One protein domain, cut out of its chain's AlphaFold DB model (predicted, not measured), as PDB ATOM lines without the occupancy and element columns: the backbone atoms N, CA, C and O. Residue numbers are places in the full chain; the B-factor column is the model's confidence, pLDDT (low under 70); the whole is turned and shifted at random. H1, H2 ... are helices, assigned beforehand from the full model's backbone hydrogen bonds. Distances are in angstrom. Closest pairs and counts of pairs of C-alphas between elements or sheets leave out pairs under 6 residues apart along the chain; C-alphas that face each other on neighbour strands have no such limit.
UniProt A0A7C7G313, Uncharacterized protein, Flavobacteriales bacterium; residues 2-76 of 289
ATOM      1  N   SER A   2     174.741 136.040  89.466       44.88
ATOM      2  CA  SER A   2     174.560 136.678  90.772       44.88
ATOM      3  C   SER A   2     174.013 135.620  91.727       44.88
ATOM      4  O   SER A   2     172.895 135.156  91.563       44.88
ATOM      5  N   TRP A   3     174.829 135.203  92.690       52.88
ATOM      6  CA  TRP A   3     174.458 134.250  93.740       52.88
ATOM      7  C   TRP A   3     173.606 134.933  94.824       52.88
ATOM      8  O   TRP A   3     173.958 134.936  96.002       52.88
ATOM      9  N   SER A   4     172.534 135.610  94.419       56.19
ATOM     10  CA  SER A   4     171.618 136.277  95.341       56.19
ATOM     11  C   SER A   4     170.696 135.228  95.963       56.19
ATOM     12  O   SER A   4     169.717 134.829  95.342       56.19
ATOM     13  N   GLY A   5     171.048 134.749  97.159       61.53
ATOM     14  CA  GLY A   5     170.150 133.978  98.033       61.53
ATOM     15  C   GLY A   5     170.745 132.706  98.641       61.53
ATOM     16  O   GLY A   5     170.404 132.368  99.766       61.53
ATOM     17  N   THR A   6     171.673 132.030  97.959       79.06
ATOM     18  CA  THR A   6     172.174 130.705  98.391       79.06
ATOM     19  C   THR A   6     173.561 130.712  99.026       79.06
ATOM     20  O   THR A   6     173.976 129.710  99.598       79.06
ATOM     21  N   VAL A   7     174.307 131.819  98.938       86.00
ATOM     22  CA  VAL A   7     175.670 131.902  99.485       86.00
ATOM     23  C   VAL A   7     175.662 132.633 100.821       86.00
ATOM     24  O   VAL A   7     175.224 133.782 100.893       86.00
ATOM     25  N   THR A   8     176.197 131.971 101.849       91.38
ATOM     26  CA  THR A   8     176.471 132.546 103.172       91.38
ATOM     27  C   THR A   8     177.869 133.156 103.196       91.38
ATOM     28  O   THR A   8     178.861 132.519 102.825       91.38
ATOM     29  N   CYS A   9     177.975 134.411 103.620       92.81
ATOM     30  CA  CYS A   9     179.251 135.101 103.722       92.81
ATOM     31  C   CYS A   9     180.068 134.569 104.906       92.81
ATOM     32  O   CYS A   9     179.655 134.697 106.047       92.81
ATOM     33  N   SER A  10     181.287 134.077 104.680       93.50
ATOM     34  CA  SER A  10     182.150 133.546 105.752       93.50
ATOM     35  C   SER A  10     182.720 134.596 106.727       93.50
ATOM     36  O   SER A  10     183.656 134.292 107.458       93.50
ATOM     37  N   HIS A  11     182.288 135.857 106.652       93.75
ATOM     38  CA  HIS A  11     182.770 136.933 107.525       93.75
ATOM     39  C   HIS A  11     181.664 137.462 108.432       93.75
ATOM     40  O   HIS A  11     181.839 137.484 109.643       93.75
ATOM     41  N   CYS A  12     180.541 137.872 107.840       94.19
ATOM     42  CA  CYS A  12     179.380 138.374 108.575       94.19
ATOM     43  C   CYS A  12     178.271 137.325 108.738       94.19
ATOM     44  O   CYS A  12     177.265 137.610 109.372       94.19
ATOM     45  N   TYR A  13     178.435 136.130 108.161       93.50
ATOM     46  CA  TYR A  13     177.521 134.984 108.268       93.50
ATOM     47  C   TYR A  13     176.087 135.227 107.773       93.50
ATOM     48  O   TYR A  13     175.223 134.374 107.942       93.50
ATOM     49  N   THR A  14     175.837 136.343 107.086       92.38
ATOM     50  CA  THR A  14     174.560 136.626 106.420       92.38
ATOM     51  C   THR A  14     174.526 136.037 105.008       92.38
ATOM     52  O   THR A  14     175.564 135.814 104.370       92.38
ATOM     53  N   THR A  15     173.325 135.750 104.511       90.75
ATOM     54  CA  THR A  15     173.100 135.216 103.164       90.75
ATOM     55  C   THR A  15     172.976 136.334 102.124       90.75
ATOM     56  O   THR A  15     172.786 137.508 102.441       90.75
ATOM     57  N   GLY A  16     173.132 135.986 100.845       89.12
ATOM     58  CA  GLY A  16     172.914 136.910  99.723       89.12
ATOM     59  C   GLY A  16     174.176 137.578  99.172       89.12
ATOM     60  O   GLY A  16     174.117 138.228  98.127       89.12
ATOM     61  N   HIS A  17     175.338 137.379  99.802       89.56
ATOM     62  CA  HIS A  17     176.624 137.822  99.268       89.56
ATOM     63  C   HIS A  17     177.784 136.912  99.705       89.56
ATOM     64  O   HIS A  17     177.700 136.171 100.676       89.56
ATOM     65  N   ASN A  18     178.908 136.980  98.987       90.44
ATOM     66  CA  ASN A  18     180.140 136.281  99.363       90.44
ATOM     67  C   ASN A  18     181.134 137.233 100.052       90.44
ATOM     68  O   ASN A  18     181.062 138.452  99.879       90.44
ATOM     69  N   ARG A  19     182.138 136.689 100.757       90.75
ATOM     70  CA  ARG A  19     183.180 137.483 101.449       90.75
ATOM     71  C   ARG A  19     183.836 138.540 100.552       90.75
ATOM     72  O   ARG A  19     184.195 139.625 101.016       90.75
ATOM     73  N   ARG A  20     183.964 138.270  99.248       88.12
ATOM     74  CA  ARG A  20     184.547 139.205  98.272       88.12
ATOM     75  C   ARG A  20     183.720 140.483  98.089       88.12
ATOM     76  O   ARG A  20     184.314 141.524  97.838       88.12
ATOM     77  N   LYS A  21     182.393 140.413  98.218       89.25
ATOM     78  CA  LYS A  21     181.474 141.563  98.119       89.25
ATOM     79  C   LYS A  21     180.883 142.005  99.465       89.25
ATOM     80  O   LYS A  21     180.016 142.865  99.481       89.25
ATOM     81  N   CYS A  22     181.347 141.434 100.574       93.56
ATOM     82  CA  CYS A  22     180.847 141.762 101.906       93.56
ATOM     83  C   CYS A  22     181.090 143.239 102.276       93.56
ATOM     84  O   CYS A  22     182.253 143.671 102.228       93.56
ATOM     85  N   PRO A  23     180.041 144.007 102.634       94.81
ATOM     86  CA  PRO A  23     180.182 145.397 103.059       94.81
ATOM     87  C   PRO A  23     180.944 145.496 104.384       94.81
ATOM     88  O   PRO A  23     181.935 146.220 104.436       94.81
ATOM     89  N   ASP A  24     180.596 144.677 105.381       95.75
ATOM     90  CA  ASP A  24     181.229 144.683 106.711       95.75
ATOM     91  C   ASP A  24     182.727 144.397 106.628       95.75
ATOM     92  O   ASP A  24     183.547 145.121 107.189       95.75
ATOM     93  N   TYR A  25     183.113 143.404 105.820       95.94
ATOM     94  CA  TYR A  25     184.525 143.105 105.589       95.94
ATOM     95  C   TYR A  25     185.241 144.281 104.915       95.94
ATOM     96  O   TYR A  25     186.390 144.575 105.221       95.94
ATOM     97  N   THR A  26     184.578 144.963 103.977       96.00
ATOM     98  CA  THR A  26     185.156 146.129 103.292       96.00
ATOM     99  C   THR A  26     185.348 147.298 104.259       96.00
ATOM    100  O   THR A  26     186.393 147.944 104.221       96.00
ATOM    101  N   ALA A  27     184.382 147.532 105.152       96.38
ATOM    102  CA  ALA A  27     184.478 148.528 106.213       96.38
ATOM    103  C   ALA A  27     185.591 148.183 107.215       96.38
ATOM    104  O   ALA A  27     186.395 149.047 107.556       96.38
ATOM    105  N   MET A  28     185.711 146.915 107.615       96.88
ATOM    106  CA  MET A  28     186.801 146.440 108.469       96.88
ATOM    107  C   MET A  28     188.170 146.662 107.811       96.88
ATOM    108  O   MET A  28     189.080 147.145 108.477       96.88
ATOM    109  N   VAL A  29     188.335 146.345 106.520       96.56
ATOM    110  CA  VAL A  29     189.596 146.594 105.792       96.56
ATOM    111  C   VAL A  29     189.942 148.087 105.787       96.56
ATOM    112  O   VAL A  29     191.090 148.437 106.052       96.56
ATOM    113  N   LEU A  30     188.963 148.973 105.552       96.44
ATOM    114  CA  LEU A  30     189.176 150.425 105.614       96.44
ATOM    115  C   LEU A  30     189.580 150.888 107.013       96.44
ATOM    116  O   LEU A  30     190.493 151.695 107.156       96.44
ATOM    117  N   ARG A  31     188.901 150.372 108.040       96.50
ATOM    118  CA  ARG A  31     189.212 150.683 109.432       96.50
ATOM    119  C   ARG A  31     190.635 150.251 109.772       96.50
ATOM    120  O   ARG A  31     191.404 151.063 110.251       96.50
ATOM    121  N   ARG A  32     191.025 149.019 109.431       96.38
ATOM    122  CA  ARG A  32     192.390 148.519 109.658       96.38
ATOM    123  C   ARG A  32     193.442 149.355 108.934       96.38
ATOM    124  O   ARG A  32     194.499 149.579 109.508       96.38
ATOM    125  N   TYR A  33     193.166 149.816 107.715       95.88
ATOM    126  CA  TYR A  33     194.041 150.764 107.024       95.88
ATOM    127  C   TYR A  33     194.234 152.047 107.850       95.88
ATOM    128  O   TYR A  33     195.374 152.387 108.151       95.88
ATOM    129  N   LYS A  34     193.140 152.693 108.276       95.31
ATOM    130  CA  LYS A  34     193.180 153.930 109.076       95.31
ATOM    131  C   LYS A  34     193.855 153.737 110.436       95.31
ATOM    132  O   LYS A  34     194.718 154.530 110.785       95.31
ATOM    133  N   ASP A  35     193.515 152.667 111.157       93.94
ATOM    134  CA  ASP A  35     194.087 152.345 112.470       93.94
ATOM    135  C   ASP A  35     195.620 152.201 112.377       93.94
ATOM    136  O   ASP A  35     196.346 152.753 113.195       93.94
ATOM    137  N   ASN A  36     196.132 151.492 111.358       92.81
ATOM    138  CA  ASN A  36     197.581 151.320 111.172       92.81
ATOM    139  C   ASN A  36     198.287 152.608 110.744       92.81
ATOM    140  O   ASN A  36     199.450 152.786 111.084       92.81
ATOM    141  N   LEU A  37     197.598 153.487 110.016       91.81
ATOM    142  CA  LEU A  37     198.137 154.791 109.643       91.81
ATOM    143  C   LEU A  37     198.280 155.684 110.880       91.81
ATOM    144  O   LEU A  37     199.363 156.200 111.121       91.81
ATOM    145  N   GLY A  38     197.252 155.732 111.735       89.31
ATOM    146  CA  GLY A  38     197.324 156.433 113.019       89.31
ATOM    147  C   GLY A  38     198.408 155.869 113.945       89.31
ATOM    148  O   GLY A  38     199.154 156.627 114.550       89.31
ATOM    149  N   TYR A  39     198.588 154.542 114.008       88.50
ATOM    150  CA  TYR A  39     199.686 153.952 114.792       88.50
ATOM    151  C   TYR A  39     201.085 154.297 114.267       88.50
ATOM    152  O   TYR A  39     202.018 154.322 115.066       88.50
ATOM    153  N   ALA A  40     201.237 154.526 112.960       84.88
ATOM    154  CA  ALA A  40     202.498 154.974 112.377       84.88
ATOM    155  C   ALA A  40     202.790 156.458 112.676       84.88
ATOM    156  O   ALA A  40     203.951 156.850 112.649       84.88
ATOM    157  N   GLU A  41     201.757 157.258 112.965       82.06
ATOM    158  CA  GLU A  41     201.863 158.687 113.298       82.06
ATOM    159  C   GLU A  41     202.072 158.939 114.806       82.06
ATOM    160  O   GLU A  41     202.825 159.838 115.167       82.06
ATOM    161  N   ASP A  42     201.453 158.138 115.684       75.44
ATOM    162  CA  ASP A  42     201.378 158.410 117.135       75.44
ATOM    163  C   ASP A  42     202.457 157.737 118.010       75.44
ATOM    164  O   ASP A  42     202.586 158.090 119.185       75.44
ATOM    165  N   LYS A  43     203.184 156.709 117.536       61.34
ATOM    166  CA  LYS A  43     204.014 155.857 118.419       61.34
ATOM    167  C   LYS A  43     205.494 155.780 118.037       61.34
ATOM    168  O   LYS A  43     205.813 155.451 116.902       61.34
ATOM    169  N   ASP A  44     206.359 155.812 119.060       56.56
ATOM    170  CA  ASP A  44     207.777 155.365 119.070       56.56
ATOM    171  C   ASP A  44     207.969 153.849 118.776       56.56
ATOM    172  O   ASP A  44     208.978 153.239 119.130       56.56
ATOM    173  N   GLY A  45     206.967 153.188 118.190       64.38
ATOM    174  CA  GLY A  45     207.027 151.780 117.804       64.38
ATOM    175  C   GLY A  45     207.707 151.574 116.449       64.38
ATOM    176  O   GLY A  45     208.233 152.499 115.843       64.38
ATOM    177  N   ASP A  46     207.654 150.343 115.936       77.81
ATOM    178  CA  ASP A  46     208.145 150.009 114.594       77.81
ATOM    179  C   ASP A  46     207.251 150.656 113.510       77.81
ATOM    180  O   ASP A  46     206.285 150.060 113.016       77.81
ATOM    181  N   ILE A  47     207.544 151.920 113.186       84.69
ATOM    182  CA  ILE A  47     206.861 152.724 112.161       84.69
ATOM    183  C   ILE A  47     206.845 151.979 110.819       84.69
ATOM    184  O   ILE A  47     205.832 152.006 110.113       84.69
ATOM    185  N   ASP A  48     207.925 151.267 110.480       85.62
ATOM    186  CA  ASP A  48     208.020 150.496 109.237       85.62
ATOM    187  C   ASP A  48     206.991 149.358 109.215       85.62
ATOM    188  O   ASP A  48     206.246 149.189 108.240       85.62
ATOM    189  N   HIS A  49     206.846 148.636 110.330       89.81
ATOM    190  CA  HIS A  49     205.826 147.598 110.467       89.81
ATOM    191  C   HIS A  49     204.405 148.136 110.236       89.81
ATOM    192  O   HIS A  49     203.635 147.530 109.472       89.81
ATOM    193  N   TYR A  50     204.034 149.248 110.878       90.00
ATOM    194  CA  TYR A  50     202.688 149.820 110.748       90.00
ATOM    195  C   TYR A  50     202.448 150.420 109.362       90.00
ATOM    196  O   TYR A  50     201.392 150.177 108.775       90.00
ATOM    197  N   THR A  51     203.452 151.071 108.775       89.19
ATOM    198  CA  THR A  51     203.384 151.629 107.416       89.19
ATOM    199  C   THR A  51     203.192 150.531 106.367       89.19
ATOM    200  O   THR A  51     202.268 150.587 105.549       89.19
ATOM    201  N   ARG A  52     203.980 149.450 106.436       90.12
ATOM    202  CA  ARG A  52     203.832 148.282 105.550       90.12
ATOM    203  C   ARG A  52     202.479 147.591 105.730       90.12
ATOM    204  O   ARG A  52     201.878 147.111 104.764       90.12
ATOM    205  N   THR A  53     201.982 147.530 106.965       92.06
ATOM    206  CA  THR A  53     200.676 146.937 107.275       92.06
ATOM    207  C   THR A  53     199.524 147.792 106.747       92.06
ATOM    208  O   THR A  53     198.585 147.240 106.163       92.06
ATOM    209  N   ALA A  54     199.606 149.117 106.885       93.06
ATOM    210  CA  ALA A  54     198.656 150.056 106.300       93.06
ATOM    211  C   ALA A  54     198.613 149.901 104.773       93.06
ATOM    212  O   ALA A  54     197.534 149.699 104.210       93.06
ATOM    213  N   GLU A  55     199.768 149.858 104.103       91.81
ATOM    214  CA  GLU A  55     199.837 149.688 102.646       91.81
ATOM    215  C   GLU A  55     199.205 148.360 102.184       91.81
ATOM    216  O   GLU A  55     198.461 148.312 101.200       91.81
ATOM    217  N   ARG A  56     199.379 147.271 102.946       93.25
ATOM    218  CA  ARG A  56     198.697 145.996 102.667       93.25
ATOM    219  C   ARG A  56     197.170 146.142 102.681       93.25
ATOM    220  O   ARG A  56     196.505 145.643 101.766       93.25
ATOM    221  N   TYR A  57     196.609 146.813 103.688       95.12
ATOM    222  CA  TYR A  57     195.161 147.043 103.781       95.12
ATOM    223  C   TYR A  57     194.655 148.043 102.731       95.12
ATOM    224  O   TYR A  57     193.564 147.842 102.194       95.12
ATOM    225  N   ARG A  58     195.456 149.049 102.358       92.88
ATOM    226  CA  ARG A  58     195.170 149.965 101.242       92.88
ATOM    227  C   ARG A  58     195.000 149.200  99.929       92.88
ATOM    228  O   ARG A  58     193.965 149.322  99.272       92.88
ATOM    229  N   LEU A  59     195.955 148.330  99.589       89.19
ATOM    230  CA  LEU A  59     195.895 147.486  98.391       89.19
ATOM    231  C   LEU A  59     194.701 146.520  98.415       89.19
ATOM    232  O   LEU A  59     194.077 146.272  97.378       89.19
ATOM    233  N   GLU A  60     194.365 145.954  99.577       90.94
ATOM    234  CA  GLU A  60     193.178 145.110  99.733       90.94
ATOM    235  C   GLU A  60     191.885 145.908  99.515       90.94
ATOM    236  O   GLU A  60     191.015 145.459  98.761       90.94
ATOM    237  N   TYR A  61     191.781 147.113 100.080       92.00
ATOM    238  CA  TYR A  61     190.642 148.007  99.872       92.00
ATOM    239  C   TYR A  61     190.496 148.383  98.392       92.00
ATOM    240  O   TYR A  61     189.440 148.141  97.806       92.00
ATOM    241  N   MET A  62     191.576 148.826  97.739       90.12
ATOM    242  CA  MET A  62     191.601 149.139  96.301       90.12
ATOM    243  C   MET A  62     191.160 147.948  95.441       90.12
ATOM    244  O   MET A  62     190.411 148.103  94.469       90.12
ATOM    245  N   LYS A  63     191.577 146.720  95.784       86.25
ATOM    246  CA  LYS A  63     191.141 145.507  95.071       86.25
ATOM    247  C   LYS A  63     189.626 145.317  95.159       86.25
ATOM    248  O   LYS A  63     189.040 144.916  94.141       86.25
ATOM    249  N   ARG A  64     189.025 145.612  96.319       90.25
ATOM    250  CA  ARG A  64     187.592 145.453  96.621       90.25
ATOM    251  C   ARG A  64     186.722 146.573  96.049       90.25
ATOM    252  O   ARG A  64     185.723 146.262  95.409       90.25
ATOM    253  N   THR A  65     187.102 147.837  96.235       89.62
ATOM    254  CA  THR A  65     186.258 149.013  95.939       89.62
ATOM    255  C   THR A  65     186.637 149.746  94.657       89.62
ATOM    256  O   THR A  65     185.819 150.482  94.117       89.62
ATOM    257  N   LYS A  66     187.855 149.526  94.138       88.00
ATOM    258  CA  LYS A  66     188.460 150.334  93.058       88.00
ATOM    259  C   LYS A  66     188.636 151.805  93.423       88.00
ATOM    260  O   LYS A  66     188.768 152.624  92.522       88.00
ATOM    261  N   ILE A  67     188.659 152.120  94.711       89.62
ATOM    262  CA  ILE A  67     188.910 153.457  95.239       89.62
ATOM    263  C   ILE A  67     190.172 153.363  96.088       89.62
ATOM    264  O   ILE A  67     190.310 152.429  96.882       89.62
ATOM    265  N   ASP A  68     191.104 154.283  95.880       89.56
ATOM    266  CA  ASP A  68     192.257 154.434  96.757       89.56
ATOM    267  C   ASP A  68     191.805 155.157  98.034       89.56
ATOM    268  O   ASP A  68     191.322 156.284  97.945       89.56
ATOM    269  N   PRO A  69     191.895 154.530  99.219       91.19
ATOM    270  CA  PRO A  69     191.433 155.159 100.447       91.19
ATOM    271  C   PRO A  69     192.343 156.307 100.914       91.19
ATOM    272  O   PRO A  69     191.910 157.064 101.776       91.19
ATOM    273  N   ALA A  70     193.555 156.447 100.360       89.06
ATOM    274  CA  ALA A  70     194.464 157.554 100.663       89.06
ATOM    275  C   ALA A  70     194.092 158.836  99.898       89.06
ATOM    276  O   ALA A  70     194.132 159.926 100.455       89.06
ATOM    277  N   THR A  71     193.721 158.706  98.618       87.62
ATOM    278  CA  THR A  71     193.451 159.852  97.727       87.62
ATOM    279  C   THR A  71     191.967 160.053  97.418       87.62
ATOM    280  O   THR A  71     191.577 161.092  96.900       87.62
ATOM    281  N   GLY A  72     191.120 159.057  97.691       86.62
ATOM    282  CA  GLY A  72     189.701 159.050  97.320       86.62
ATOM    283  C   GLY A  72     189.443 158.805  95.828       86.62
ATOM    284  O   GLY A  72     188.288 158.711  95.403       86.62
ATOM    285  N   GLU A  73     190.489 158.659  95.011       86.75
ATOM    286  CA  GLU A  73     190.355 158.529  93.565       86.75
ATOM    287  C   GLU A  73     190.003 157.105  93.123       86.75
ATOM    288  O   GLU A  73     190.408 156.096  93.713       86.75
ATOM    289  N   LYS A  74     189.274 156.997  92.004       83.75
ATOM    290  CA  LYS A  74     189.010 155.703  91.368       83.75
ATOM    291  C   LYS A  74     190.259 155.182  90.664       83.75
ATOM    292  O   LYS A  74     190.691 155.718  89.643       83.75
ATOM    293  N   VAL A  75     190.756 154.040  91.122       77.62
ATOM    294  CA  VAL A  75     191.892 153.340  90.522       77.62
ATOM    295  C   VAL A  75     191.471 152.764  89.173       77.62
ATOM    296  O   VAL A  75     190.724 151.779  89.076       77.62
ATOM    297  N   LYS A  76     191.978 153.358  88.091       72.31
ATOM    298  CA  LYS A  76     191.778 152.843  86.734       72.31
ATOM    299  C   LYS A  76     192.622 151.582  86.553       72.31
ATOM    300  O   LYS A  76     193.748 151.625  86.084       72.31
TER     301      LYS A  76
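Overview. This is residues 2 to 76 of the 289 residues of an uncharacterized protein of Flavobacteriales bacterium (UniProt A0A7C7G313). A long helical hairpin, H1 and H2 side by side and joined by a tight link, has a looped head with no named element, residues 2 to 22, beyond the end where H1 begins. After H2 a tail, residues 66 to 76, folds back beside the hairpin. The printed part has 75 residues with two named helices, H1 then H2, and no named strand; the class is all helix, with 39 residues in the helices. The whole is loose, with a radius of gyration of the C-alphas of 14.7 A, and flat, spanning 48 by 28 by 13 A.

Along the chain. The longest helix, H1, holds residues 23 to 42 and measures 28.6 A from first to last C-alpha, from C-alpha 23 at (180.182, 145.397, 103.059) to C-alpha 42 at (201.378, 158.410, 117.135). H2 holds residues 47 to 65 and measures 26.5 A, ending with C-alpha 65 at (186.258, 149.013, 95.939).

Arrangement. H1 and H2 form a helical hairpin, two helices that follow each other and run opposite ways. They touch, with 33 pairs of C-alphas within 8 A, the closest being those of Tyr 33 and Ala 54, 4.7 A apart. Their lines stand at a shallow tilt of 24 degrees, and their centres are 8.5 A apart. In H1 and H2 every O i to N i+4 pair is within hydrogen-bond range.

Size, cuts and confidence. The two C-alphas farthest apart are those of Gly 5 and Asp 44, at 48.1 A. The printed part has no cut, and the link from H1 to H2, 4 residues, is tight. The C-alphas of residues 2 to 22 lie 11 to 25 A from the mean of all C-alphas. The mean pLDDT of the printed part is 87.0; residues 2 to 5 and 43 to 45 are under 70.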